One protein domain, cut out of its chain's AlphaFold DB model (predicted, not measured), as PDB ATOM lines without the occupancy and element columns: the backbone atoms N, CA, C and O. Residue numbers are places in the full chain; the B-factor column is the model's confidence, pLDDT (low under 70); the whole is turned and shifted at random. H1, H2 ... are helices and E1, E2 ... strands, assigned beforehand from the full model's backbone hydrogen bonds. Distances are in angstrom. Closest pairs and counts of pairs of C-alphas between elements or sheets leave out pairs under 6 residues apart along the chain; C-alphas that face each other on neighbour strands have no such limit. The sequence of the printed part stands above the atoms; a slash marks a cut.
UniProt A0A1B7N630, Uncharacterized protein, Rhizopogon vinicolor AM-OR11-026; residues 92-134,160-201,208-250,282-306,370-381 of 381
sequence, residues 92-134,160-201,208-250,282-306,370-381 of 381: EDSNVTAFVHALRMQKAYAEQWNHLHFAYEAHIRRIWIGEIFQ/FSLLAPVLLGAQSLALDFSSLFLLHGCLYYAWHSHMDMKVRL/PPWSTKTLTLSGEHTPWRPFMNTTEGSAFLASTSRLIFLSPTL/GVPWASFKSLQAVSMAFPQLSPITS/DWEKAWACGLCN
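Overview. This is residues 92 to 134, 160 to 201, 208 to 250, 282 to 306 and 370 to 381 of the 381 residues of an uncharacterized protein of Rhizopogon vinicolor AM-OR11-026 (UniProt A0A1B7N630). A twisted sheet of five parallel strands has H3 and the long helix H4 over one face and the short H7 over the other, while H1 packs on H3 and H6 packs on H4. Residues 195 to 201 of H4 and residues 300 to 306 after E5 stick out at opposite ends. The printed part has 165 residues, with seven named helices and five named strands in the order H1 H2 E1 H3 E2 H4 E3 H5 H6 E4 E5 H7, the sheet's order being E1 E2 E3 E4 E5; the class is mixed. It is compact, with a radius of gyration of the C-alphas of 17.4 A, and elongated, spanning 63 by 35 by 28 A.

Arrangement. H1, residues 93 to 111, touches H3, residues 160 to 169, with residues 100 to 104 alone, about perpendicular at 84 degrees; the closest C-alphas, Leu 103 and Leu 162, are 6.3 A apart. H2, residues 120 to 123, touches the hub H3 at the C-alphas of Glu 121 and Val 166, 4.6 A apart. Edge strand E1, residues 126 to 129, is parallel to E2, residues 172 to 176, with N 129 and O 174 at 2.9 A. H4, residues 177 to 201, is on the same face as H3 and touches it at 84 degrees, the C-alphas of Ala 164 and Cys 186 being 4.4 A apart. E3, residues 214 to 218, pairs with E2 through N 216 and O 173, 2.8 A. A right-handed strand-helix-strand unit, two parallel neighbours with helices between, runs from E3 through H5, residues 225 to 228, and H6, residues 231 to 239, to E4, residues 242 to 246; N 217 and O 244 are 2.8 A apart. H6 touches H4 at 77 degrees, Leu 187 and Glu 232 having the closest C-alphas, 6.0 A; H5 and H6 touch only at the corner. E5, residues 293 to 300, pairs with E4 through N 295 and O 243, 2.8 A. H7, residues 371 to 376, is on the opposite face at a height of 7.9 A over the sheet. Every O i to N i+4 pair is within hydrogen-bond range in H1, H6 and H7, against 4 of 6 in H3 and 18 of 21 in H4; H2 and H5 are too short for one.

Along the chain. H1 begins at C-alpha 93 (183.943, 112.826, 143.228) and is 27.4 A long. H4 measures 36.5 A and E5 21.5 A. H7 ends at C-alpha 376 (167.973, 104.677, 147.624).

Size, cuts and confidence. The farthest C-alphas, Arg 200 and Thr 305, are 66.9 A apart. Cuts leave gaps of 14.8 A from C-alpha 134 to 160, 16.0 A from 201 to 208, 17.2 A from 250 to 282 and 20.7 A from 306 to 370. Of the links printed whole, none is long. pLDDT is under 70 at residues 133 to 134, 198, 247 to 250, 300 to 306 and 381.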
ATOM      1  N   GLU A  92     180.440 110.980 146.259       89.75
ATOM      2  CA  GLU A  92     181.681 111.761 146.177       89.75
ATOM      3  C   GLU A  92     182.262 111.763 144.751       89.75
ATOM      4  O   GLU A  92     182.086 110.806 143.984       89.75
ATOM      5  N   ASP A  93     183.110 112.748 144.443       89.38
ATOM      6  CA  ASP A  93     183.943 112.826 143.228       89.38
ATOM      7  C   ASP A  93     184.715 111.525 142.964       89.38
ATOM      8  O   ASP A  93     184.840 111.040 141.830       89.38
ATOM      9  N   SER A  94     185.230 110.923 144.042       89.81
ATOM     10  CA  SER A  94     185.998 109.682 143.989       89.81
ATOM     11  C   SER A  94     185.147 108.505 143.492       89.81
ATOM     12  O   SER A  94     185.656 107.616 142.794       89.81
ATOM     13  N   ASN A  95     183.845 108.512 143.793       91.62
ATOM     14  CA  ASN A  95     182.888 107.510 143.338       91.62
ATOM     15  C   ASN A  95     182.575 107.703 141.855       91.62
ATOM     16  O   ASN A  95     182.618 106.721 141.112       91.62
ATOM     17  N   VAL A  96     182.341 108.940 141.400       92.56
ATOM     18  CA  VAL A  96     182.105 109.229 139.971       92.56
ATOM     19  C   VAL A  96     183.310 108.834 139.129       92.56
ATOM     20  O   VAL A  96     183.161 108.131 138.130       92.56
ATOM     21  N   THR A  97     184.517 109.182 139.569       91.50
ATOM     22  CA  THR A  97     185.755 108.834 138.858       91.50
ATOM     23  C   THR A  97     185.934 107.316 138.755       91.50
ATOM     24  O   THR A  97     186.219 106.780 137.679       91.50
ATOM     25  N   ALA A  98     185.714 106.589 139.857       92.00
ATOM     26  CA  ALA A  98     185.775 105.128 139.863       92.00
ATOM     27  C   ALA A  98     184.698 104.500 138.964       92.00
ATOM     28  O   ALA A  98     184.959 103.494 138.300       92.00
ATOM     29  N   PHE A  99     183.510 105.098 138.919       95.38
ATOM     30  CA  PHE A  99     182.416 104.644 138.076       95.38
ATOM     31  C   PHE A  99     182.724 104.839 136.588       95.38
ATOM     32  O   PHE A  99     182.614 103.887 135.818       95.38
ATOM     33  N   VAL A 100     183.225 106.011 136.186       94.12
ATOM     34  CA  VAL A 100     183.678 106.271 134.806       94.12
ATOM     35  C   VAL A 100     184.789 105.298 134.400       94.12
ATOM     36  O   VAL A 100     184.752 104.734 133.305       94.12
ATOM     37  N   HIS A 101     185.745 105.018 135.291       94.69
ATOM     38  CA  HIS A 101     186.772 104.006 135.037       94.69
ATOM     39  C   HIS A 101     186.166 102.607 134.834       94.69
ATOM     40  O   HIS A 101     186.568 101.879 133.925       94.69
ATOM     41  N   ALA A 102     185.172 102.222 135.641       94.88
ATOM     42  CA  ALA A 102     184.471 100.952 135.474       94.88
ATOM     43  C   ALA A 102     183.740 100.871 134.122       94.88
ATOM     44  O   ALA A 102     183.826  99.840 133.454       94.88
ATOM     45  N   LEU A 103     183.095 101.954 133.677       96.12
ATOM     46  CA  LEU A 103     182.462 102.026 132.354       96.12
ATOM     47  C   LEU A 103     183.485 101.893 131.225       96.12
ATOM     48  O   LEU A 103     183.265 101.135 130.280       96.12
ATOM     49  N   ARG A 104     184.646 102.545 131.354       95.94
ATOM     50  CA  ARG A 104     185.753 102.411 130.397       95.94
ATOM     51  C   ARG A 104     186.234 100.965 130.294       95.94
ATOM     52  O   ARG A 104     186.427 100.458 129.191       95.94
ATOM     53  N   MET A 105     186.367 100.274 131.429       96.00
ATOM     54  CA  MET A 105     186.697  98.847 131.443       96.00
ATOM     55  C   MET A 105     185.614  97.995 130.769       96.00
ATOM     56  O   MET A 105     185.951  97.094 130.007       96.00
ATOM     57  N   GLN A 106     184.327  98.266 131.021       96.50
ATOM     58  CA  GLN A 106     183.236  97.531 130.369       96.50
ATOM     59  C   GLN A 106     183.237  97.733 128.853       96.50
ATOM     60  O   GLN A 106     183.076  96.760 128.123       96.50
ATOM     61  N   LYS A 107     183.506  98.952 128.375       95.94
ATOM     62  CA  LYS A 107     183.660  99.229 126.942       95.94
ATOM     63  C   LYS A 107     184.801  98.415 126.325       95.94
ATOM     64  O   LYS A 107     184.580  97.719 125.339       95.94
ATOM     65  N   ALA A 108     185.979  98.406 126.951       96.50
ATOM     66  CA  ALA A 108     187.108  97.596 126.485       96.50
ATOM     67  C   ALA A 108     186.786  96.088 126.486       96.50
ATOM     68  O   ALA A 108     187.159  95.361 125.567       96.50
ATOM     69  N   TYR A 109     186.053  95.602 127.494       96.88
ATOM     70  CA  TYR A 109     185.582  94.217 127.526       96.88
ATOM     71  C   TYR A 109     184.582  93.902 126.414       96.88
ATOM     72  O   TYR A 109     184.641  92.800 125.870       96.88
ATOM     73  N   ALA A 110     183.699  94.837 126.065       96.25
ATOM     74  CA  ALA A 110     182.776  94.681 124.945       96.25
ATOM     75  C   ALA A 110     183.540  94.532 123.621       96.25
ATOM     76  O   ALA A 110     183.292  93.590 122.871       96.25
ATOM     77  N   GLU A 111     184.516  95.409 123.374       96.62
ATOM     78  CA  GLU A 111     185.349  95.412 122.161       96.62
ATOM     79  C   GLU A 111     186.168  94.120 122.010       96.62
ATOM     80  O   GLU A 111     186.364  93.620 120.904       96.62
ATOM     81  N   GLN A 112     186.606  93.542 123.131       97.12
ATOM     82  CA  GLN A 112     187.380  92.298 123.171       97.12
ATOM     83  C   GLN A 112     186.516  91.031 123.251       97.12
ATOM     84  O   GLN A 112     187.066  89.940 123.404       97.12
ATOM     85  N   TRP A 113     185.184  91.146 123.206       95.00
ATOM     86  CA  TRP A 113     184.257  90.023 123.417       95.00
ATOM     87  C   TRP A 113     184.534  89.252 124.718       95.00
ATOM     88  O   TRP A 113     184.362  88.035 124.810       95.00
ATOM     89  N   ASN A 114     184.990  89.962 125.750       95.88
ATOM     90  CA  ASN A 114     185.372  89.359 127.015       95.88
ATOM     91  C   ASN A 114     184.119  88.879 127.764       95.88
ATOM     92  O   ASN A 114     183.141  89.610 127.910       95.88
ATOM     93  N   HIS A 115     184.154  87.661 128.304       92.19
ATOM     94  CA  HIS A 115     183.042  87.078 129.066       92.19
ATOM     95  C   HIS A 115     182.654  87.890 130.320       92.19
ATOM     96  O   HIS A 115     181.530  87.755 130.814       92.19
ATOM     97  N   LEU A 116     183.559  88.745 130.816       92.31
ATOM     98  CA  LEU A 116     183.332  89.684 131.919       92.31
ATOM     99  C   LEU A 116     182.567  90.951 131.514       92.31
ATOM    100  O   LEU A 116     182.184  91.712 132.409       92.31
ATOM    101  N   HIS A 117     182.351  91.178 130.214       96.12
ATOM    102  CA  HIS A 117     181.515  92.266 129.725       96.12
ATOM    103  C   HIS A 117     180.091  92.142 130.276       96.12
ATOM    104  O   HIS A 117     179.479  91.066 130.271       96.12
ATOM    105  N   PHE A 118     179.570  93.275 130.729       95.88
ATOM    106  CA  PHE A 118     178.214  93.441 131.206       95.88
ATOM    107  C   PHE A 118     177.725  94.852 130.849       95.88
ATOM    108  O   PHE A 118     178.369  95.840 131.199       95.88
ATOM    109  N   ALA A 119     176.585  94.950 130.165       95.12
ATOM    110  CA  ALA A 119     176.047  96.219 129.674       95.12
ATOM    111  C   ALA A 119     175.390  97.021 130.811       95.12
ATOM    112  O   ALA A 119     174.204  96.859 131.092       95.12
ATOM    113  N   TYR A 120     176.160  97.875 131.493       95.44
ATOM    114  CA  TYR A 120     175.695  98.601 132.688       95.44
ATOM    115  C   TYR A 120     174.455  99.462 132.406       95.44
ATOM    116  O   TYR A 120     173.503  99.448 133.185       95.44
ATOM    117  N   GLU A 121     174.440 100.146 131.263       93.56
ATOM    118  CA  GLU A 121     173.358 101.034 130.816       93.56
ATOM    119  C   GLU A 121     171.968 100.376 130.795       93.56
ATOM    120  O   GLU A 121     170.972 101.031 131.083       93.56
ATOM    121  N   ALA A 122     171.884  99.069 130.532       94.25
ATOM    122  CA  ALA A 122     170.608  98.358 130.461       94.25
ATOM    123  C   ALA A 122     170.004  98.048 131.845       94.25
ATOM    124  O   ALA A 122     168.804  97.773 131.961       94.25
ATOM    125  N   HIS A 123     170.829  98.067 132.896       95.81
ATOM    126  CA  HIS A 123     170.458  97.600 134.233       95.81
ATOM    127  C   HIS A 123     170.347  98.723 135.264       95.81
ATOM    128  O   HIS A 123     169.654  98.550 136.269       95.81
ATOM    129  N   ILE A 124     170.956  99.879 135.004       96.56
ATOM    130  CA  ILE A 124     170.875 101.033 135.898       96.56
ATOM    131  C   ILE A 124     169.503 101.684 135.760       96.56
ATOM    132  O   ILE A 124     169.132 102.225 134.722       96.56
ATOM    133  N   ARG A 125     168.708 101.605 136.831       96.31
ATOM    134  CA  ARG A 125     167.370 102.215 136.891       96.31
ATOM    135  C   ARG A 125     167.383 103.529 137.644       96.31
ATOM    136  O   ARG A 125     166.582 104.411 137.335       96.31
ATOM    137  N   ARG A 126     168.266 103.630 138.634       96.69
ATOM    138  CA  ARG A 126     168.350 104.748 139.558       96.69
ATOM    139  C   ARG A 126     169.811 105.115 139.767       96.69
ATOM    140  O   ARG A 126     170.612 104.229 140.060       96.69
ATOM    141  N   ILE A 127     170.143 106.392 139.639       97.38
ATOM    142  CA  ILE A 127     171.471 106.906 139.978       97.38
ATOM    143  C   ILE A 127     171.360 108.141 140.878       97.38
ATOM    144  O   ILE A 127     170.566 109.035 140.592       97.38
ATOM    145  N   TRP A 128     172.118 108.146 141.971       96.50
ATOM    146  CA  TRP A 128     172.322 109.291 142.853       96.50
ATOM    147  C   TRP A 128     173.735 109.810 142.657       96.50
ATOM    148  O   TRP A 128     174.683 109.020 142.665       96.50
ATOM    149  N   ILE A 129     173.875 111.118 142.501       95.81
ATOM    150  CA  ILE A 129     175.160 111.802 142.497       95.81
ATOM    151  C   ILE A 129     175.107 112.856 143.592       95.81
ATOM    152  O   ILE A 129     174.260 113.746 143.536       95.81
ATOM    153  N   GLY A 130     175.979 112.705 144.586       92.62
ATOM    154  CA  GLY A 130     176.060 113.608 145.728       92.62
ATOM    155  C   GLY A 130     176.709 114.935 145.368       92.62
ATOM    156  O   GLY A 130     176.703 115.347 144.208       92.62
ATOM    157  N   GLU A 131     177.253 115.608 146.372       89.12
ATOM    158  CA  GLU A 131     177.904 116.905 146.225       89.12
ATOM    159  C   GLU A 131     179.283 116.735 145.572       89.12
ATOM    160  O   GLU A 131     180.162 116.074 146.125       89.12
ATOM    161  N   ILE A 132     179.460 117.293 144.368       83.44
ATOM    162  CA  ILE A 132     180.709 117.194 143.601       83.44
ATOM    163  C   ILE A 132     181.193 118.591 143.275       83.44
ATOM    164  O   ILE A 132     180.620 119.313 142.454       83.44
ATOM    165  N   PHE A 133     182.292 118.964 143.914       69.12
ATOM    166  CA  PHE A 133     182.857 120.297 143.814       69.12
ATOM    167  C   PHE A 133     183.914 120.361 142.718       69.12
ATOM    168  O   PHE A 133     185.107 120.408 143.009       69.12
ATOM    169  N   GLN A 134     183.496 120.433 141.452       60.41
ATOM    170  CA  GLN A 134     184.372 120.970 140.405       60.41
ATOM    171  C   GLN A 134     183.638 121.326 139.108       60.41
ATOM    172  O   GLN A 134     183.329 120.466 138.288       60.41
ATOM    173  N   PHE A 160     182.222 112.111 129.199       92.88
ATOM    174  CA  PHE A 160     180.775 112.203 129.002       92.88
ATOM    175  C   PHE A 160     180.261 111.207 127.961       92.88
ATOM    176  O   PHE A 160     179.092 110.828 128.034       92.88
ATOM    177  N   SER A 161     181.118 110.716 127.055       93.12
ATOM    178  CA  SER A 161     180.731 109.674 126.100       93.12
ATOM    179  C   SER A 161     180.383 108.352 126.775       93.12
ATOM    180  O   SER A 161     179.514 107.623 126.295       93.12
ATOM    181  N   LEU A 162     181.023 108.067 127.911       94.50
ATOM    182  CA  LEU A 162     180.760 106.889 128.731       94.50
ATOM    183  C   LEU A 162     179.644 107.144 129.741       94.50
ATOM    184  O   LEU A 162     178.814 106.267 129.970       94.50
ATOM    185  N   LEU A 163     179.622 108.330 130.355       95.44
ATOM    186  CA  LEU A 163     178.673 108.636 131.425       95.44
ATOM    187  C   LEU A 163     177.253 108.893 130.903       95.44
ATOM    188  O   LEU A 163     176.288 108.462 131.534       95.44
ATOM    189  N   ALA A 164     177.107 109.561 129.753       95.69
ATOM    190  CA  ALA A 164     175.804 109.991 129.246       95.69
ATOM    191  C   ALA A 164     174.814 108.839 128.999       95.69
ATOM    192  O   ALA A 164     173.690 108.955 129.489       95.69
ATOM    193  N   PRO A 165     175.180 107.720 128.333       95.19
ATOM    194  CA  PRO A 165     174.249 106.608 128.107       95.19
ATOM    195  C   PRO A 165     173.671 106.036 129.404       95.19
ATOM    196  O   PRO A 165     172.497 105.686 129.477       95.19
ATOM    197  N   VAL A 166     174.487 105.990 130.457       96.00
ATOM    198  CA  VAL A 166     174.092 105.446 131.755       96.00
ATOM    199  C   VAL A 166     173.244 106.437 132.545       96.00
ATOM    200  O   VAL A 166     172.174 106.079 133.040       96.00
ATOM    201  N   LEU A 167     173.709 107.680 132.661       96.75
ATOM    202  CA  LEU A 167     173.061 108.708 133.475       96.75
ATOM    203  C   LEU A 167     171.694 109.087 132.894       96.75
ATOM    204  O   LEU A 167     170.704 109.136 133.620       96.75
ATOM    205  N   LEU A 168     171.625 109.275 131.575       96.62
ATOM    206  CA  LEU A 168     170.392 109.608 130.857       96.62
ATOM    207  C   LEU A 168     169.503 108.384 130.590       96.62
ATOM    208  O   LEU A 168     168.302 108.522 130.340       96.62
ATOM    209  N   GLY A 169     170.082 107.183 130.637       95.38
ATOM    210  CA  GLY A 169     169.364 105.914 130.553       95.38
ATOM    211  C   GLY A 169     168.603 105.565 131.833       95.38
ATOM    212  O   GLY A 169     167.604 104.846 131.759       95.38
ATOM    213  N   ALA A 170     169.008 106.101 132.988       96.94
ATOM    214  CA  ALA A 170     168.332 105.877 134.260       96.94
ATOM    215  C   ALA A 170     166.927 106.508 134.281       96.94
ATOM    216  O   ALA A 170     166.721 107.638 133.841       96.94
ATOM    217  N   GLN A 171     165.952 105.790 134.847       96.31
ATOM    218  CA  GLN A 171     164.564 106.256 134.970       96.31
ATOM    219  C   GLN A 171     164.410 107.331 136.055       96.31
ATOM    220  O   GLN A 171     163.585 108.238 135.921       96.31
ATOM    221  N   SER A 172     165.205 107.217 137.123       97.50
ATOM    222  CA  SER A 172     165.226 108.120 138.273       97.50
ATOM    223  C   SER A 172     166.654 108.615 138.489       97.50
ATOM    224  O   SER A 172     167.559 107.824 138.754       97.50
ATOM    225  N   LEU A 173     166.845 109.918 138.337       97.69
ATOM    226  CA  LEU A 173     168.126 110.597 138.468       97.69
ATOM    227  C   LEU A 173     168.049 111.539 139.663       97.69
ATOM    228  O   LEU A 173     167.195 112.423 139.685       97.69
ATOM    229  N   ALA A 174     168.928 111.346 140.636       96.81
ATOM    230  CA  ALA A 174     169.117 112.256 141.749       96.81
ATOM    231  C   ALA A 174     170.488 112.908 141.663       96.81
ATOM    232  O   ALA A 174     171.483 112.228 141.415       96.81
ATOM    233  N   LEU A 175     170.518 114.222 141.830       95.56
ATOM    234  CA  LEU A 175     171.724 115.027 141.746       95.56
ATOM    235  C   LEU A 175     171.701 116.053 142.863       95.56
ATOM    236  O   LEU A 175     170.681 116.712 143.081       95.56
ATOM    237  N   ASP A 176     172.848 116.266 143.478       92.69
ATOM    238  CA  ASP A 176     173.088 117.524 144.150       92.69
ATOM    239  C   ASP A 176     173.129 118.676 143.132       92.69
ATOM    240  O   ASP A 176     173.583 118.510 141.992       92.69
ATOM    241  N   PHE A 177     172.652 119.854 143.526       89.62
ATOM    242  CA  PHE A 177     172.707 121.055 142.697       89.62
ATOM    243  C   PHE A 177     174.145 121.391 142.268       89.62
ATOM    244  O   PHE A 177     174.353 121.782 141.116       89.62
ATOM    245  N   SER A 178     175.141 121.168 143.133       88.25
ATOM    246  CA  SER A 178     176.568 121.334 142.800       88.25
ATOM    247  C   SER A 178     177.019 120.434 141.640       88.25
ATOM    248  O   SER A 178     177.840 120.842 140.820       88.25
ATOM    249  N   SER A 179     176.403 119.259 141.495       92.00
ATOM    250  CA  SER A 179     176.718 118.230 140.498       92.00
ATOM    251  C   SER A 179     175.977 118.386 139.170       92.00
ATOM    252  O   SER A 179     176.169 117.589 138.245       92.00
ATOM    253  N   LEU A 180     175.138 119.417 139.010       91.44
ATOM    254  CA  LEU A 180     174.342 119.622 137.792       91.44
ATOM    255  C   LEU A 180     175.179 119.805 136.521       91.44
ATOM    256  O   LEU A 180     174.688 119.526 135.422       91.44
ATOM    257  N   PHE A 181     176.441 120.224 136.642       89.88
ATOM    258  CA  PHE A 181     177.349 120.321 135.497       89.88
ATOM    259  C   PHE A 181     177.551 118.963 134.799       89.88
ATOM    260  O   PHE A 181     177.694 118.929 133.576       89.88
ATOM    261  N   LEU A 182     177.483 117.845 135.539       93.06
ATOM    262  CA  LEU A 182     177.585 116.496 134.973       93.06
ATOM    263  C   LEU A 182     176.407 116.190 134.057       93.06
ATOM    264  O   LEU A 182     176.596 115.729 132.932       93.06
ATOM    265  N   LEU A 183     175.191 116.494 134.516       95.25
ATOM    266  CA  LEU A 183     173.986 116.339 133.709       95.25
ATOM    267  C   LEU A 183     174.045 117.236 132.473       95.25
ATOM    268  O   LEU A 183     173.749 116.772 131.376       95.25
ATOM    269  N   HIS A 184     174.468 118.493 132.626       92.56
ATOM    270  CA  HIS A 184     174.636 119.404 131.495       92.56
ATOM    271  C   HIS A 184     175.620 118.843 130.451       92.56
ATOM    272  O   HIS A 184     175.288 118.790 129.267       92.56
ATOM    273  N   GLY A 185     176.794 118.359 130.875       91.81
ATOM    274  CA  GLY A 185     177.775 117.726 129.985       91.81
ATOM    275  C   GLY A 185     177.236 116.469 129.292       91.81
ATOM    276  O   GLY A 185     177.394 116.309 128.080       91.81
ATOM    277  N   CYS A 186     176.519 115.610 130.025       95.50
ATOM    278  CA  CYS A 186     175.871 114.425 129.460       95.50
ATOM    279  C   CYS A 186     174.789 114.775 128.431       95.50
ATOM    280  O   CYS A 186     174.734 114.144 127.373       95.50
ATOM    281  N   LEU A 187     173.939 115.767 128.716       95.12
ATOM    282  CA  LEU A 187     172.897 116.229 127.794       95.12
ATOM    283  C   LEU A 187     173.501 116.804 126.521       95.12
ATOM    284  O   LEU A 187     173.076 116.424 125.431       95.12
ATOM    285  N   TYR A 188     174.518 117.657 126.655       92.75
ATOM    286  CA  TYR A 188     175.238 118.219 125.519       92.75
ATOM    287  C   TYR A 188     175.805 117.105 124.631       92.75
ATOM    288  O   TYR A 188     175.508 117.059 123.435       92.75
ATOM    289  N   TYR A 189     176.542 116.150 125.210       93.12
ATOM    290  CA  TYR A 189     177.120 115.035 124.457       93.12
ATOM    291  C   TYR A 189     176.050 114.174 123.764       93.12
ATOM    292  O   TYR A 189     176.142 113.899 122.563       93.12
ATOM    293  N   ALA A 190     175.018 113.748 124.499       93.00
ATOM    294  CA  ALA A 190     173.971 112.878 123.967       93.00
ATOM    295  C   ALA A 190     173.160 113.564 122.864       93.00
ATOM    296  O   ALA A 190     172.783 112.929 121.882       93.00
ATOM    297  N   TRP A 191     172.912 114.866 122.995       91.31
ATOM    298  CA  TRP A 191     172.196 115.632 121.986       91.31
ATOM    299  C   TRP A 191     172.983 115.724 120.680       91.31
ATOM    300  O   TRP A 191     172.447 115.385 119.625       91.31
ATOM    301  N   HIS A 192     174.257 116.111 120.741       88.56
ATOM    302  CA  HIS A 192     175.084 116.307 119.547       88.56
ATOM    303  C   HIS A 192     175.417 114.981 118.850       88.56
ATOM    304  O   HIS A 192     175.230 114.867 117.640       88.56
ATOM    305  N   SER A 193     175.771 113.935 119.607       86.75
ATOM    306  CA  SER A 193     175.995 112.593 119.041       86.75
ATOM    307  C   SER A 193     174.736 112.010 118.381       86.75
ATOM    308  O   SER A 193     174.812 111.367 117.330       86.75
ATOM    309  N   HIS A 194     173.558 112.279 118.949       79.94
ATOM    310  CA  HIS A 194     172.283 111.875 118.362       79.94
ATOM    311  C   HIS A 194     171.963 112.650 117.075       79.94
ATOM    312  O   HIS A 194     171.443 112.061 116.125       79.94
ATOM    313  N   MET A 195     172.283 113.947 117.000       75.00
ATOM    314  CA  MET A 195     172.112 114.725 115.767       75.00
ATOM    315  C   MET A 195     173.035 114.234 114.646       75.00
ATOM    316  O   MET A 195     172.571 114.079 113.515       75.00
ATOM    317  N   ASP A 196     174.284 113.884 114.954       74.31
ATOM    318  CA  ASP A 196     175.221 113.331 113.966       74.31
ATOM    319  C   ASP A 196     174.719 112.011 113.362       74.31
ATOM    320  O   ASP A 196     174.816 111.791 112.151       74.31
ATOM    321  N   MET A 197     174.110 111.139 114.174       74.00
ATOM    322  CA  MET A 197     173.467 109.920 113.670       74.00
ATOM    323  C   MET A 197     172.248 110.212 112.787       74.00
ATOM    324  O   MET A 197     172.057 109.530 111.778       74.00
ATOM    325  N   LYS A 198     171.434 111.223 113.118       68.94
ATOM    326  CA  LYS A 198     170.254 111.594 112.311       68.94
ATOM    327  C   LYS A 198     170.633 112.030 110.908       68.94
ATOM    328  O   LYS A 198     170.005 111.583 109.951       68.94
ATOM    329  N   VAL A 199     171.660 112.872 110.793       72.38
ATOM    330  CA  VAL A 199     172.167 113.337 109.495       72.38
ATOM    331  C   VAL A 199     172.622 112.149 108.646       72.38
ATOM    332  O   VAL A 199     172.376 112.127 107.443       72.38
ATOM    333  N   ARG A 200     173.215 111.124 109.269       70.44
ATOM    334  CA  ARG A 200     173.677 109.915 108.571       70.44
ATOM    335  C   ARG A 200     172.553 108.962 108.156       70.44
ATOM    336  O   ARG A 200     172.667 108.344 107.104       70.44
ATOM    337  N   LEU A 201     171.507 108.805 108.971       80.69
ATOM    338  CA  LEU A 201     170.470 107.779 108.767       80.69
ATOM    339  C   LEU A 201     169.177 108.298 108.115       80.69
ATOM    340  O   LEU A 201     168.371 107.489 107.666       80.69
ATOM    341  N   PRO A 208     163.580 111.488 122.501       84.12
ATOM    342  CA  PRO A 208     164.773 112.035 123.137       84.12
ATOM    343  C   PRO A 208     165.749 110.909 123.533       84.12
ATOM    344  O   PRO A 208     165.294 109.814 123.867       84.12
ATOM    345  N   PRO A 209     167.072 111.163 123.534       86.81
ATOM    346  CA  PRO A 209     168.085 110.149 123.842       86.81
ATOM    347  C   PRO A 209     168.152 109.783 125.338       86.81
ATOM    348  O   PRO A 209     169.077 109.103 125.767       86.81
ATOM    349  N   TRP A 210     167.188 110.233 126.142       93.44
ATOM    350  CA  TRP A 210     167.099 109.987 127.576       93.44
ATOM    351  C   TRP A 210     165.774 109.317 127.937       93.44
ATOM    352  O   TRP A 210     164.728 109.579 127.335       93.44
ATOM    353  N   SER A 211     165.818 108.464 128.959       94.56
ATOM    354  CA  SER A 211     164.655 107.761 129.510       94.56
ATOM    355  C   SER A 211     164.218 108.303 130.876       94.56
ATOM    356  O   SER A 211     163.169 107.908 131.387       94.56
ATOM    357  N   THR A 212     164.983 109.239 131.443       96.50
ATOM    358  CA  THR A 212     164.738 109.827 132.761       96.50
ATOM    359  C   THR A 212     163.360 110.477 132.852       96.50
ATOM    360  O   THR A 212     162.978 111.308 132.026       96.50
ATOM    361  N   LYS A 213     162.600 110.075 133.873       96.25
ATOM    362  CA  LYS A 213     161.243 110.567 134.168       96.25
ATOM    363  C   LYS A 213     161.135 111.252 135.515       96.25
ATOM    364  O   LYS A 213     160.275 112.123 135.667       96.25
ATOM    365  N   THR A 214     162.005 110.882 136.446       97.25
ATOM    366  CA  THR A 214     162.078 111.473 137.778       97.25
ATOM    367  C   THR A 214     163.423 112.157 137.952       97.25
ATOM    368  O   THR A 214     164.455 111.493 137.861       97.25
ATOM    369  N   LEU A 215     163.395 113.460 138.224       97.12
ATOM    370  CA  LEU A 215     164.558 114.242 138.623       97.12
ATOM    371  C   LEU A 215     164.435 114.571 140.111       97.12
ATOM    372  O   LEU A 215     163.419 115.102 140.549       97.12
ATOM    373  N   THR A 216     165.450 114.233 140.892       96.56
ATOM    374  CA  THR A 216     165.571 114.593 142.307       96.56
ATOM    375  C   THR A 216     166.737 115.554 142.463       96.56
ATOM    376  O   THR A 216     167.811 115.291 141.929       96.56
ATOM    377  N   LEU A 217     166.521 116.660 143.166       94.50
ATOM    378  CA  LEU A 217     167.532 117.681 143.407       94.50
ATOM    379  C   LEU A 217     167.738 117.868 144.903       94.50
ATOM    380  O   LEU A 217     166.768 118.114 145.623       94.50
ATOM    381  N   SER A 218     168.984 117.753 145.344       91.94
ATOM    382  CA  SER A 218     169.424 118.021 146.716       91.94
ATOM    383  C   SER A 218     170.437 119.159 146.759       91.94
ATOM    384  O   SER A 218     170.895 119.618 145.715       91.94
ATOM    385  N   GLY A 219     170.780 119.617 147.959       87.31
ATOM    386  CA  GLY A 219     171.809 120.639 148.157       87.31
ATOM    387  C   GLY A 219     171.333 122.077 147.959       87.31
ATOM    388  O   GLY A 219     170.137 122.366 147.823       87.31
ATOM    389  N   GLU A 220     172.286 123.004 147.992       82.88
ATOM    390  CA  GLU A 220     172.018 124.435 147.862       82.88
ATOM    391  C   GLU A 220     171.529 124.781 146.451       82.88
ATOM    392  O   GLU A 220     172.152 124.441 145.449       82.88
ATOM    393  N   HIS A 221     170.401 125.486 146.361       80.62
ATOM    394  CA  HIS A 221     169.783 125.803 145.080       80.62
ATOM    395  C   HIS A 221     170.711 126.635 144.175       80.62
ATOM    396  O   HIS A 221     170.951 127.821 144.417       80.62
ATOM    397  N   THR A 222     171.117 126.055 143.045       78.94
ATOM    398  CA  THR A 222     171.795 126.782 141.961       78.94
ATOM    399  C   THR A 222     170.807 127.239 140.879       78.94
ATOM    400  O   THR A 222     169.823 126.544 140.613       78.94
ATOM    401  N   PRO A 223     171.058 128.362 140.179       81.38
ATOM    402  CA  PRO A 223     170.182 128.828 139.106       81.38
ATOM    403  C   PRO A 223     170.033 127.820 137.952       81.38
ATOM    404  O   PRO A 223     171.018 127.358 137.388       81.38
ATOM    405  N   TRP A 224     168.804 127.610 137.477       84.75
ATOM    406  CA  TRP A 224     168.465 126.729 136.341       84.75
ATOM    407  C   TRP A 224     168.944 127.208 134.959       84.75
ATOM    408  O   TRP A 224     168.694 126.551 133.945       84.75
ATOM    409  N   ARG A 225     169.617 128.364 134.893       83.81
ATOM    410  CA  ARG A 225     170.058 129.004 133.640       83.81
ATOM    411  C   ARG A 225     170.821 128.065 132.689       83.81
ATOM    412  O   ARG A 225     170.527 128.141 131.497       83.81
ATOM    413  N   PRO A 226     171.717 127.164 133.148       82.31
ATOM    414  CA  PRO A 226     172.425 126.248 132.250       82.31
ATOM    415  C   PRO A 226     171.497 125.341 131.430       82.31
ATOM    416  O   PRO A 226     171.797 125.038 130.282       82.31
ATOM    417  N   PHE A 227     170.345 124.947 131.978       86.81
ATOM    418  CA  PHE A 227     169.388 124.090 131.269       86.81
ATOM    419  C   PHE A 227     168.385 124.883 130.431       86.81
ATOM    420  O   PHE A 227     167.913 124.394 129.411       86.81
ATOM    421  N   MET A 228     168.048 126.107 130.842       88.69
ATOM    422  CA  MET A 228     167.095 126.943 130.103       88.69
ATOM    423  C   MET A 228     167.691 127.564 128.842       88.69
ATOM    424  O   MET A 228     166.972 127.806 127.877       88.69
ATOM    425  N   ASN A 229     168.995 127.839 128.848       89.81
ATOM    426  CA  ASN A 229     169.658 128.527 127.742       89.81
ATOM    427  C   ASN A 229     170.073 127.585 126.604       89.81
ATOM    428  O   ASN A 229     170.557 128.053 125.576       89.81
ATOM    429  N   THR A 230     169.894 126.275 126.778       92.75
ATOM    430  CA  THR A 230     170.267 125.258 125.796       92.75
ATOM    431  C   THR A 230     169.041 124.480 125.323       92.75
ATOM    432  O   THR A 230     168.038 124.329 126.034       92.75
ATOM    433  N   THR A 231     169.096 123.997 124.082       92.62
ATOM    434  CA  THR A 231     167.980 123.257 123.473       92.62
ATOM    435  C   THR A 231     167.776 121.896 124.127       92.62
ATOM    436  O   THR A 231     166.647 121.479 124.381       92.62
ATOM    437  N   GLU A 232     168.879 121.232 124.448       93.69
ATOM    438  CA  GLU A 232     168.965 119.935 125.094       93.69
ATOM    439  C   GLU A 232     168.494 119.996 126.545       93.69
ATOM    440  O   GLU A 232     167.702 119.148 126.956       93.69
ATOM    441  N   GLY A 233     168.885 121.033 127.294       94.75
ATOM    442  CA  GLY A 233     168.405 121.256 128.652       94.75
ATOM    443  C   GLY A 233     166.899 121.495 128.669       94.75
ATOM    444  O   GLY A 233     166.168 120.801 129.373       94.75
ATOM    445  N   SER A 234     166.407 122.390 127.810       94.50
ATOM    446  CA  SER A 234     164.974 122.684 127.698       94.50
ATOM    447  C   SER A 234     164.156 121.448 127.309       94.50
ATOM    448  O   SER A 234     163.091 121.200 127.878       94.50
ATOM    449  N   ALA A 235     164.653 120.641 126.368       94.56
ATOM    450  CA  ALA A 235     164.005 119.395 125.967       94.56
ATOM    451  C   ALA A 235     164.001 118.353 127.099       94.56
ATOM    452  O   ALA A 235     163.003 117.649 127.282       94.56
ATOM    453  N   PHE A 236     165.087 118.257 127.872       96.56
ATOM    454  CA  PHE A 236     165.179 117.358 129.019       96.56
ATOM    455  C   PHE A 236     164.169 117.734 130.107       96.56
ATOM    456  O   PHE A 236     163.359 116.890 130.512       96.56
ATOM    457  N   LEU A 237     164.126 119.011 130.502       95.50
ATOM    458  CA  LEU A 237     163.147 119.519 131.471       95.50
ATOM    459  C   LEU A 237     161.713 119.264 130.993       95.50
ATOM    460  O   LEU A 237     160.892 118.742 131.745       95.50
ATOM    461  N   ALA A 238     161.429 119.515 129.711       95.12
ATOM    462  CA  ALA A 238     160.112 119.274 129.126       95.12
ATOM    463  C   ALA A 238     159.672 117.805 129.172       95.12
ATOM    464  O   ALA A 238     158.471 117.533 129.175       95.12
ATOM    465  N   SER A 239     160.617 116.864 129.211       96.00
ATOM    466  CA  SER A 239     160.351 115.422 129.255       96.00
ATOM    467  C   SER A 239     160.230 114.837 130.669       96.00
ATOM    468  O   SER A 239     159.790 113.690 130.815       96.00
ATOM    469  N   THR A 240     160.613 115.613 131.687       96.06
ATOM    470  CA  THR A 240     160.586 115.208 133.095       96.06
ATOM    471  C   THR A 240     159.146 115.211 133.602       96.06
ATOM    472  O   THR A 240     158.431 116.200 133.456       96.06
ATOM    473  N   SER A 241     158.711 114.098 134.198       96.06
ATOM    474  CA  SER A 241     157.341 113.933 134.707       96.06
ATOM    475  C   SER A 241     157.219 114.060 136.218       96.06
ATOM    476  O   SER A 241     156.135 114.348 136.723       96.06
ATOM    477  N   ARG A 242     158.305 113.839 136.956       95.75
ATOM    478  CA  ARG A 242     158.334 113.960 138.413       95.75
ATOM    479  C   ARG A 242     159.556 114.757 138.828       95.75
ATOM    480  O   ARG A 242     160.657 114.467 138.363       95.75
ATOM    481  N   LEU A 243     159.347 115.741 139.692       94.75
ATOM    482  CA  LEU A 243     160.411 116.573 140.236       94.75
ATOM    483  C   LEU A 243     160.384 116.483 141.757       94.75
ATOM    484  O   LEU A 243     159.343 116.714 142.360       94.75
ATOM    485  N   ILE A 244     161.502 116.129 142.370       94.19
ATOM    486  CA  ILE A 244     161.617 115.960 143.817       94.19
ATOM    487  C   ILE A 244     162.685 116.930 144.309       94.19
ATOM    488  O   ILE A 244     163.802 116.925 143.800       94.19
ATOM    489  N   PHE A 245     162.354 117.745 145.300       91.81
ATOM    490  CA  PHE A 245     163.291 118.646 145.955       91.81
ATOM    491  C   PHE A 245     163.574 118.154 147.368       91.81
ATOM    492  O   PHE A 245     162.712 118.212 148.246       91.81
ATOM    493  N   LEU A 246     164.805 117.702 147.564       88.56
ATOM    494  CA  LEU A 246     165.399 117.333 148.843       88.56
ATOM    495  C   LEU A 246     166.322 118.477 149.270       88.56
ATOM    496  O   LEU A 246     167.523 118.304 149.461       88.56
ATOM    497  N   SER A 247     165.780 119.696 149.278       69.81
ATOM    498  CA  SER A 247     166.573 120.870 149.627       69.81
ATOM    499  C   SER A 247     167.009 120.749 151.089       69.81
ATOM    500  O   SER A 247     166.175 120.400 151.934       69.81
ATOM    501  N   PRO A 248     168.285 121.028 151.406       56.56
ATOM    502  CA  PRO A 248     168.725 121.139 152.771       56.56
ATOM    503  C   PRO A 248     167.930 122.282 153.370       56.56
ATOM    504  O   PRO A 248     167.950 123.429 152.915       56.56
ATOM    505  N   THR A 249     167.206 121.956 154.421       47.06
ATOM    506  CA  THR A 249     166.844 122.948 155.405       47.06
ATOM    507  C   THR A 249     168.159 123.565 155.842       47.06
ATOM    508  O   THR A 249     169.025 122.879 156.375       47.06
ATOM    509  N   LEU A 250     168.375 124.833 155.499       47.41
ATOM    510  CA  LEU A 250     169.462 125.645 156.026       47.41
ATOM    511  C   LEU A 250     169.393 125.595 157.563       47.41
ATOM    512  O   LEU A 250     168.768 126.434 158.198       47.41
ATOM    513  N   GLY A 282     162.474 130.673 141.548       83.81
ATOM    514  CA  GLY A 282     163.560 130.495 140.585       83.81
ATOM    515  C   GLY A 282     163.418 129.259 139.693       83.81
ATOM    516  O   GLY A 282     164.217 129.085 138.770       83.81
ATOM    517  N   VAL A 283     162.429 128.396 139.950       88.38
ATOM    518  CA  VAL A 283     162.213 127.169 139.176       88.38
ATOM    519  C   VAL A 283     161.452 127.498 137.886       88.38
ATOM    520  O   VAL A 283     160.400 128.138 137.931       88.38
ATOM    521  N   PRO A 284     161.928 127.045 136.713       91.19
ATOM    522  CA  PRO A 284     161.301 127.371 135.438       91.19
ATOM    523  C   PRO A 284     160.125 126.448 135.135       91.19
ATOM    524  O   PRO A 284     160.184 125.608 134.238       91.19
ATOM    525  N   TRP A 285     159.035 126.604 135.879       89.94
ATOM    526  CA  TRP A 285     157.863 125.726 135.805       89.94
ATOM    527  C   TRP A 285     157.298 125.563 134.390       89.94
ATOM    528  O   TRP A 285     156.921 124.460 134.001       89.94
ATOM    529  N   ALA A 286     157.334 126.626 133.579       90.31
ATOM    530  CA  ALA A 286     156.892 126.601 132.184       90.31
ATOM    531  C   ALA A 286     157.710 125.653 131.281       90.31
ATOM    532  O   ALA A 286     157.214 125.205 130.243       90.31
ATOM    533  N   SER A 287     158.948 125.322 131.661       91.88
ATOM    534  CA  SER A 287     159.808 124.406 130.909       91.88
ATOM    535  C   SER A 287     159.417 122.940 131.099       91.88
ATOM    536  O   SER A 287     159.697 122.126 130.222       91.88
ATOM    537  N   PHE A 288     158.730 122.579 132.188       93.44
ATOM    538  CA  PHE A 288     158.378 121.193 132.516       93.44
ATOM    539  C   PHE A 288     157.034 120.761 131.906       93.44
ATOM    540  O   PHE A 288     156.055 120.496 132.600       93.44
ATOM    541  N   LYS A 289     156.982 120.656 130.575       93.00
ATOM    542  CA  LYS A 289     155.748 120.350 129.822       93.00
ATOM    543  C   LYS A 289     155.083 119.013 130.177       93.00
ATOM    544  O   LYS A 289     153.877 118.881 129.997       93.00
ATOM    545  N   SER A 290     155.855 118.028 130.637       94.69
ATOM    546  CA  SER A 290     155.356 116.688 130.992       94.69
ATOM    547  C   SER A 290     155.182 116.480 132.497       94.69
ATOM    548  O   SER A 290     154.943 115.344 132.911       94.69
ATOM    549  N   LEU A 291     155.335 117.528 133.314       95.00
ATOM    550  CA  LEU A 291     155.282 117.415 134.770       95.00
ATOM    551  C   LEU A 291     153.916 116.894 135.215       95.00
ATOM    552  O   LEU A 291     152.876 117.404 134.808       95.00
ATOM    553  N   GLN A 292     153.927 115.878 136.068       93.75
ATOM    554  CA  GLN A 292     152.741 115.257 136.654       93.75
ATOM    555  C   GLN A 292     152.723 115.431 138.166       93.75
ATOM    556  O   GLN A 292     151.658 115.666 138.736       93.75
ATOM    557  N   ALA A 293     153.888 115.345 138.811       91.38
ATOM    558  CA  ALA A 293     154.015 115.484 140.252       91.38
ATOM    559  C   ALA A 293     155.267 116.269 140.647       91.38
ATOM    560  O   ALA A 293     156.311 116.168 139.996       91.38
ATOM    561  N   VAL A 294     155.150 117.018 141.739       90.75
ATOM    562  CA  VAL A 294     156.266 117.685 142.409       90.75
ATOM    563  C   VAL A 294     156.259 117.280 143.870       90.75
ATOM    564  O   VAL A 294     155.231 117.418 144.527       90.75
ATOM    565  N   SER A 295     157.391 116.814 144.377       91.00
ATOM    566  CA  SER A 295     157.573 116.489 145.788       91.00
ATOM    567  C   SER A 295     158.587 117.438 146.412       91.00
ATOM    568  O   SER A 295     159.593 117.772 145.789       91.00
ATOM    569  N   MET A 296     158.330 117.899 147.629       87.31
ATOM    570  CA  MET A 296     159.195 118.833 148.348       87.31
ATOM    571  C   MET A 296     159.329 118.391 149.799       87.31
ATOM    572  O   MET A 296     158.326 118.102 150.451       87.31
ATOM    573  N   ALA A 297     160.562 118.330 150.288       85.44
ATOM    574  CA  ALA A 297     160.856 118.082 151.691       85.44
ATOM    575  C   ALA A 297     160.635 119.358 152.525       85.44
ATOM    576  O   ALA A 297     161.188 120.412 152.209       85.44
ATOM    577  N   PHE A 298     159.842 119.261 153.592       78.25
ATOM    578  CA  PHE A 298     159.531 120.336 154.533       78.25
ATOM    579  C   PHE A 298     159.900 119.926 155.962       78.25
ATOM    580  O   PHE A 298     159.378 118.925 156.453       78.25
ATOM    581  N   PRO A 299     160.753 120.683 156.671       71.38
ATOM    582  CA  PRO A 299     160.994 120.420 158.082       71.38
ATOM    583  C   PRO A 299     159.729 120.719 158.881       71.38
ATOM    584  O   PRO A 299     159.177 121.819 158.805       71.38
ATOM    585  N   GLN A 300     159.308 119.775 159.708       68.62
ATOM    586  CA  GLN A 300     158.424 120.067 160.820       68.62
ATOM    587  C   GLN A 300     159.267 120.475 162.021       68.62
ATOM    588  O   GLN A 300     159.989 119.677 162.617       68.62
ATOM    589  N   LEU A 301     159.148 121.747 162.393       61.19
ATOM    590  CA  LEU A 301     159.638 122.235 163.671       61.19
ATOM    591  C   LEU A 301     158.671 121.758 164.759       61.19
ATOM    592  O   LEU A 301     157.723 122.458 165.120       61.19
ATOM    593  N   SER A 302     158.882 120.544 165.263       59.94
ATOM    594  CA  SER A 302     158.180 120.087 166.460       59.94
ATOM    595  C   SER A 302     158.593 120.974 167.641       59.94
ATOM    596  O   SER A 302     159.789 121.205 167.836       59.94
ATOM    597  N   PRO A 303     157.642 121.499 168.436       56.00
ATOM    598  CA  PRO A 303     157.951 122.318 169.599       56.00
ATOM    599  C   PRO A 303     158.620 121.454 170.675       56.00
ATOM    600  O   PRO A 303     157.953 120.857 171.507       56.00
ATOM    601  N   ILE A 304     159.949 121.382 170.587       54.47
ATOM    602  CA  ILE A 304     160.941 121.102 171.626       54.47
ATOM    603  C   ILE A 304     160.401 120.244 172.778       54.47
ATOM    604  O   ILE A 304     160.057 120.744 173.847       54.47
ATOM    605  N   THR A 305     160.437 118.930 172.586       49.31
ATOM    606  CA  THR A 305     160.600 117.984 173.693       49.31
ATOM    607  C   THR A 305     161.734 117.026 173.332       49.31
ATOM    608  O   THR A 305     161.513 115.920 172.855       49.31
ATOM    609  N   SER A 306     162.961 117.526 173.496       50.72
ATOM    610  CA  SER A 306     164.181 116.758 173.796       50.72
ATOM    611  C   SER A 306     164.669 115.641 172.852       50.72
ATOM    612  O   SER A 306     165.357 114.752 173.344       50.72
ATOM    613  N   ASP A 370     170.042 111.828 156.062       76.19
ATOM    614  CA  ASP A 370     170.643 111.175 154.906       76.19
ATOM    615  C   ASP A 370     169.596 110.890 153.810       76.19
ATOM    616  O   ASP A 370     169.031 109.799 153.656       76.19
ATOM    617  N   TRP A 371     169.310 111.936 153.031       82.69
ATOM    618  CA  TRP A 371     168.412 111.879 151.877       82.69
ATOM    619  C   TRP A 371     168.837 110.867 150.819       82.69
ATOM    620  O   TRP A 371     167.978 110.322 150.122       82.69
ATOM    621  N   GLU A 372     170.137 110.590 150.717       86.06
ATOM    622  CA  GLU A 372     170.673 109.592 149.803       86.06
ATOM    623  C   GLU A 372     170.118 108.204 150.144       86.06
ATOM    624  O   GLU A 372     169.598 107.519 149.258       86.06
ATOM    625  N   LYS A 373     170.122 107.815 151.427       83.12
ATOM    626  CA  LYS A 373     169.526 106.547 151.895       83.12
ATOM    627  C   LYS A 373     168.029 106.480 151.635       83.12
ATOM    628  O   LYS A 373     167.537 105.500 151.067       83.12
ATOM    629  N   ALA A 374     167.291 107.515 152.039       83.06
ATOM    630  CA  ALA A 374     165.839 107.552 151.874       83.06
ATOM    631  C   ALA A 374     165.450 107.436 150.394       83.06
ATOM    632  O   ALA A 374     164.564 106.655 150.013       83.06
ATOM    633  N   TRP A 375     166.186 108.145 149.539       89.25
ATOM    634  CA  TRP A 375     166.054 108.016 148.106       89.25
ATOM    635  C   TRP A 375     166.413 106.599 147.657       89.25
ATOM    636  O   TRP A 375     165.583 105.971 147.005       89.25
ATOM    637  N   ALA A 376     167.552 106.021 148.039       86.50
ATOM    638  CA  ALA A 376     167.973 104.677 147.624       86.50
ATOM    639  C   ALA A 376     166.922 103.589 147.932       86.50
ATOM    640  O   ALA A 376     166.636 102.748 147.074       86.50
ATOM    641  N   CYS A 377     166.243 103.684 149.078       83.50
ATOM    642  CA  CYS A 377     165.120 102.821 149.474       83.50
ATOM    643  C   CYS A 377     163.855 102.981 148.612       83.50
ATOM    644  O   CYS A 377     162.960 102.141 148.658       83.50
ATOM    645  N   GLY A 378     163.768 104.043 147.810       83.00
ATOM    646  CA  GLY A 378     162.599 104.348 146.986       83.00
ATOM    647  C   GLY A 378     161.498 105.086 147.737       83.00
ATOM    648  O   GLY A 378     160.396 105.186 147.212       83.00
ATOM    649  N   LEU A 379     161.791 105.629 148.924       77.12
ATOM    650  CA  LEU A 379     160.809 106.331 149.758       77.12
ATOM    651  C   LEU A 379     160.359 107.667 149.154       77.12
ATOM    652  O   LEU A 379     159.309 108.181 149.517       77.12
ATOM    653  N   CYS A 380     161.135 108.221 148.220       73.38
ATOM    654  CA  CYS A 380     160.819 109.484 147.558       73.38
ATOM    655  C   CYS A 380     160.029 109.330 146.242       73.38
ATOM    656  O   CYS A 380     159.690 110.348 145.644       73.38
ATOM    657  N   ASN A 381     159.804 108.104 145.745       64.94
ATOM    658  CA  ASN A 381     159.370 107.850 144.361       64.94
ATOM    659  C   ASN A 381     157.880 107.576 144.170       64.94
ATOM    660  O   ASN A 381     157.283 106.813 144.957       64.94
TER     661      ASN A 381